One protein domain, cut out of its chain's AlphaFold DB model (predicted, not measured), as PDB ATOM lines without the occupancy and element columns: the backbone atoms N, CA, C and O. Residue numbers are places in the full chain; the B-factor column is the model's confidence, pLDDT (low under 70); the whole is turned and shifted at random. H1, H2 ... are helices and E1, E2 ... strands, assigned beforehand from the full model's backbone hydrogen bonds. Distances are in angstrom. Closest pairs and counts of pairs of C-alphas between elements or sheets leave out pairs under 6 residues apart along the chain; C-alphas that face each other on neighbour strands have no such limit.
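AT A GLANCE: This is residues 2 to 42 of the 146 residues of an uncharacterized protein of Delftia sp. RIT313 (UniProt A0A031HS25). With little regular structure, this is an elongated piece: a small hairpin of strands E1 and E2 near one end, the short helix H1 toward the other, and a long winding link between them. The 41 printed residues hold two named strands, then one named helix; the two-stranded sheet, E1 - E2, is antiparallel. The class is mixed, with only 15 residues in named elements. The whole is only just loose, close to extended, with a radius of gyration of the C-alphas of 13.4 A and spans of 35 by 23 by 17 A.

IN THESE COORDINATES: E1 is residues 7 to 9, from C-alpha 7 at (235.251, 269.597, 204.810), and E2 is residues 12 to 14. H1, residues 26 to 34, is 12.1 A long and ends at C-alpha 34, (233.504, 244.381, 218.077).

HOW THE PARTS SIT: E1 and E2 form a hairpin over a tight link, antiparallel at 145 degrees. C-alphas 8 and 13 face each other at 4.3 A; N 14 and O 7, 2.8 A apart, are within hydrogen-bond range. E1 and H1 are apart. In H1 every O i to N i+4 pair is within hydrogen-bond range.

THE WHOLE: The C-alphas of Glu 2 and Arg 42, the two farthest apart, are 40.6 A apart. The printed part has no cut. The link from E2 to H1, 11 residues, is long. Residues 31 to 36, of which 31 to 34 belong to H1, stand free. Residues 2 to 4 and 41 to 42 have pLDDT under 70.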
ATOM      1  N   GLU A   2     232.873 267.890 192.142       46.84
ATOM      2  CA  GLU A   2     234.157 268.338 192.685       46.84
ATOM      3  C   GLU A   2     234.255 267.854 194.128       46.84
ATOM      4  O   GLU A   2     233.492 268.279 194.994       46.84
ATOM      5  N   VAL A   3     235.160 266.913 194.387       58.06
ATOM      6  CA  VAL A   3     235.454 266.485 195.753       58.06
ATOM      7  C   VAL A   3     236.293 267.591 196.367       58.06
ATOM      8  O   VAL A   3     237.515 267.628 196.193       58.06
ATOM      9  N   ALA A   4     235.637 268.532 197.047       65.31
ATOM     10  CA  ALA A   4     236.340 269.457 197.912       65.31
ATOM     11  C   ALA A   4     237.154 268.605 198.893       65.31
ATOM     12  O   ALA A   4     236.613 267.892 199.734       65.31
ATOM     13  N   LYS A   5     238.484 268.645 198.755       75.94
ATOM     14  CA  LYS A   5     239.430 267.925 199.623       75.94
ATOM     15  C   LYS A   5     239.376 268.419 201.074       75.94
ATOM     16  O   LYS A   5     240.098 267.911 201.922       75.94
ATOM     17  N   THR A   6     238.561 269.434 201.333       84.00
ATOM     18  CA  THR A   6     238.347 270.055 202.624       84.00
ATOM     19  C   THR A   6     236.885 269.927 203.012       84.00
ATOM     20  O   THR A   6     236.020 270.176 202.174       84.00
ATOM     21  N   PHE A   7     236.611 269.614 204.272       84.25
ATOM     22  CA  PHE A   7     235.251 269.597 204.810       84.25
ATOM     23  C   PHE A   7     235.174 270.445 206.075       84.25
ATOM     24  O   PHE A   7     236.172 270.631 206.773       84.25
ATOM     25  N   GLU A   8     233.995 270.985 206.352       87.31
ATOM     26  CA  GLU A   8     233.739 271.781 207.547       87.31
ATOM     27  C   GLU A   8     232.922 270.976 208.550       87.31
ATOM     28  O   GLU A   8     231.951 270.310 208.189       87.31
ATOM     29  N   ARG A   9     233.338 271.015 209.815       81.88
ATOM     30  CA  ARG A   9     232.654 270.371 210.938       81.88
ATOM     31  C   ARG A   9     232.970 271.154 212.208       81.88
ATOM     32  O   ARG A   9     234.094 271.618 212.367       81.88
ATOM     33  N   ASP A  10     231.986 271.347 213.083       83.25
ATOM     34  CA  ASP A  10     232.158 272.086 214.346       83.25
ATOM     35  C   ASP A  10     232.725 273.512 214.148       83.25
ATOM     36  O   ASP A  10     233.524 274.008 214.943       83.25
ATOM     37  N   GLY A  11     232.367 274.158 213.029       86.88
ATOM     38  CA  GLY A  11     232.877 275.481 212.641       86.88
ATOM     39  C   GLY A  11     234.353 275.502 212.219       86.88
ATOM     40  O   GLY A  11     234.921 276.576 212.027       86.88
ATOM     41  N   LYS A  12     234.994 274.335 212.074       86.62
ATOM     42  CA  LYS A  12     236.394 274.186 211.665       86.62
ATOM     43  C   LYS A  12     236.481 273.555 210.284       86.62
ATOM     44  O   LYS A  12     235.789 272.584 209.985       86.62
ATOM     45  N   ARG A  13     237.370 274.089 209.446       89.12
ATOM     46  CA  ARG A  13     237.675 273.541 208.122       89.12
ATOM     47  C   ARG A  13     238.876 272.608 208.219       89.12
ATOM     48  O   ARG A  13     239.968 273.059 208.543       89.12
ATOM     49  N   TYR A  14     238.665 271.342 207.888       87.81
ATOM     50  CA  TYR A  14     239.689 270.304 207.872       87.81
ATOM     51  C   TYR A  14     240.244 270.154 206.462       87.81
ATOM     52  O   TYR A  14     239.480 270.045 205.499       87.81
ATOM     53  N   ARG A  15     241.570 270.161 206.327       91.31
ATOM     54  CA  ARG A  15     242.297 269.898 205.079       91.31
ATOM     55  C   ARG A  15     242.888 268.487 205.072       91.31
ATOM     56  O   ARG A  15     243.018 267.863 206.123       91.31
ATOM     57  N   PRO A  16     243.297 267.962 203.902       87.94
ATOM     58  CA  PRO A  16     244.045 266.713 203.860       87.94
ATOM     59  C   PRO A  16     245.336 266.856 204.668       87.94
ATOM     60  O   PRO A  16     246.145 267.735 204.379       87.94
ATOM     61  N   GLY A  17     245.517 265.988 205.660       84.38
ATOM     62  CA  GLY A  17     246.656 266.023 206.579       84.38
ATOM     63  C   GLY A  17     246.367 266.687 207.926       84.38
ATOM     64  O   GLY A  17     247.140 266.471 208.857       84.38
ATOM     65  N   ASP A  18     245.256 267.417 208.068       86.56
ATOM     66  CA  ASP A  18     244.812 267.878 209.384       86.56
ATOM     67  C   ASP A  18     244.332 266.684 210.226       86.56
ATOM     68  O   ASP A  18     243.788 265.714 209.682       86.56
ATOM     69  N   PRO A  19     244.516 266.731 211.559       82.19
ATOM     70  CA  PRO A  19     243.996 265.697 212.437       82.19
ATOM     71  C   PRO A  19     242.473 265.617 212.305       82.19
ATOM     72  O   PRO A  19     241.776 266.634 212.344       82.19
ATOM     73  N   LEU A  20     241.957 264.397 212.145       83.19
ATOM     74  CA  LEU A  20     240.519 264.169 212.047       83.19
ATOM     75  C   LEU A  20     239.816 264.612 213.343       83.19
ATOM     76  O   LEU A  20     240.373 264.426 214.428       83.19
ATOM     77  N   PRO A  21     238.586 265.149 213.249       84.75
ATOM     78  CA  PRO A  21     237.785 265.458 214.423       84.75
ATOM     79  C   PRO A  21     237.590 264.220 215.302       84.75
ATOM     80  O   PRO A  21     237.302 263.124 214.804       84.75
ATOM     81  N   GLU A  22     237.698 264.408 216.617       81.25
ATOM     82  CA  GLU A  22     237.401 263.356 217.583       81.25
ATOM     83  C   GLU A  22     235.954 262.876 217.405       81.25
ATOM     84  O   GLU A  22     235.029 263.657 217.180       81.25
ATOM     85  N   GLY A  23     235.756 261.560 217.435       80.56
ATOM     86  CA  GLY A  23     234.433 260.958 217.289       80.56
ATOM     87  C   GLY A  23     233.908 260.820 215.855       80.56
ATOM     88  O   GLY A  23     232.922 260.108 215.667       80.56
ATOM     89  N   LEU A  24     234.566 261.397 214.835       83.75
ATOM     90  CA  LEU A  24     234.161 261.195 213.432       83.75
ATOM     91  C   LEU A  24     234.173 259.708 213.049       83.75
ATOM     92  O   LEU A  24     233.286 259.250 212.336       83.75
ATOM     93  N   ASP A  25     235.135 258.961 213.589       83.50
ATOM     94  CA  ASP A  25     235.314 257.534 213.322       83.50
ATOM     95  C   ASP A  25     234.822 256.631 214.468       83.50
ATOM     96  O   ASP A  25     235.126 255.444 214.507       83.50
ATOM     97  N   ALA A  26     234.063 257.154 215.441       85.88
ATOM     98  CA  ALA A  26     233.686 256.381 216.631       85.88
ATOM     99  C   ALA A  26     232.849 255.132 216.303       85.88
ATOM    100  O   ALA A  26     233.080 254.067 216.875       85.88
ATOM    101  N   VAL A  27     231.901 255.245 215.367       86.94
ATOM    102  CA  VAL A  27     231.029 254.131 214.952       86.94
ATOM    103  C   VAL A  27     231.839 253.042 214.254       86.94
ATOM    104  O   VAL A  27     231.719 251.860 214.583       86.94
ATOM    105  N   THR A  28     232.706 253.451 213.334       86.75
ATOM    106  CA  THR A  28     233.642 252.591 212.615       86.75
ATOM    107  C   THR A  28     234.597 251.892 213.580       86.75
ATOM    108  O   THR A  28     234.713 250.668 213.569       86.75
ATOM    109  N   LEU A  29     235.217 252.641 214.496       86.31
ATOM    110  CA  LEU A  29     236.088 252.097 215.533       86.31
ATOM    111  C   LEU A  29     235.337 251.110 216.426       86.31
ATOM    112  O   LEU A  29     235.869 250.046 216.722       86.31
ATOM    113  N   ALA A  30     234.099 251.400 216.830       87.50
ATOM    114  CA  ALA A  30     233.280 250.474 217.615       87.50
ATOM    115  C   ALA A  30     232.930 249.197 216.834       87.50
ATOM    116  O   ALA A  30     232.887 248.109 217.411       87.50
ATOM    117  N   HIS A  31     232.681 249.302 215.529       94.12
ATOM    118  CA  HIS A  31     232.496 248.148 214.649       94.12
ATOM    119  C   HIS A  31     233.772 247.290 214.593       94.12
ATOM    120  O   HIS A  31     233.726 246.097 214.893       94.12
ATOM    121  N   TYR A  32     234.935 247.893 214.343       90.88
ATOM    122  CA  TYR A  32     236.208 247.169 214.303       90.88
ATOM    123  C   TYR A  32     236.635 246.595 215.659       90.88
ATOM    124  O   TYR A  32     237.186 245.493 215.713       90.88
ATOM    125  N   LYS A  33     236.344 247.292 216.762       91.50
ATOM    126  CA  LYS A  33     236.539 246.779 218.127       91.50
ATOM    127  C   LYS A  33     235.683 245.537 218.375       91.50
ATOM    128  O   LYS A  33     236.207 244.545 218.873       91.50
ATOM    129  N   ARG A  34     234.404 245.549 217.972       91.00
ATOM    130  CA  ARG A  34     233.504 244.381 218.077       91.00
ATOM    131  C   ARG A  34     234.025 243.167 217.307       91.00
ATOM    132  O   ARG A  34     233.900 242.049 217.791       91.00
ATOM    133  N   HIS A  35     234.661 243.387 216.159       93.25
ATOM    134  CA  HIS A  35     235.292 242.327 215.366       93.25
ATOM    135  C   HIS A  35     236.726 241.978 215.809       93.25
ATOM    136  O   HIS A  35     237.399 241.192 215.146       93.25
ATOM    137  N   GLY A  36     237.220 242.555 216.911       90.00
ATOM    138  CA  GLY A  36     238.558 242.278 217.441       90.00
ATOM    139  C   GLY A  36     239.714 242.795 216.576       90.00
ATOM    140  O   GLY A  36     240.863 242.433 216.823       90.00
ATOM    141  N   MET A  37     239.433 243.642 215.581       84.50
ATOM    142  CA  MET A  37     240.425 244.186 214.643       84.50
ATOM    143  C   MET A  37     241.185 245.390 215.204       84.50
ATOM    144  O   MET A  37     242.284 245.700 214.750       84.50
ATOM    145  N   VAL A  38     240.625 246.064 216.208       85.25
ATOM    146  CA  VAL A  38     241.272 247.181 216.900       85.25
ATOM    147  C   VAL A  38     241.381 246.831 218.373       85.25
ATOM    148  O   VAL A  38     240.375 246.694 219.068       85.25
ATOM    149  N   ARG A  39     242.617 246.706 218.858       76.88
ATOM    150  CA  ARG A  39     242.902 246.725 220.293       76.88
ATOM    151  C   ARG A  39     243.123 248.171 220.686       76.88
ATOM    152  O   ARG A  39     243.924 248.856 220.052       76.88
ATOM    153  N   GLU A  40     242.429 248.629 221.720       70.38
ATOM    154  CA  GLU A  40     242.771 249.913 222.319       70.38
ATOM    155  C   GLU A  40     244.248 249.855 222.719       70.38
ATOM    156  O   GLU A  40     244.678 248.851 223.309       70.38
ATOM    157  N   PRO A  41     245.058 250.862 222.346       61.75
ATOM    158  CA  PRO A  41     246.421 250.919 222.821       61.75
ATOM    159  C   PRO A  41     246.315 250.941 224.337       61.75
ATOM    160  O   PRO A  41     245.790 251.892 224.911       61.75
ATOM    161  N   ARG A  42     246.752 249.850 224.978       50.72
ATOM    162  CA  ARG A  42     246.870 249.773 226.429       50.72
ATOM    163  C   ARG A  42     247.626 251.027 226.823       50.72
ATOM    164  O   ARG A  42     248.802 251.140 226.467       50.72
TER     165      ARG A  42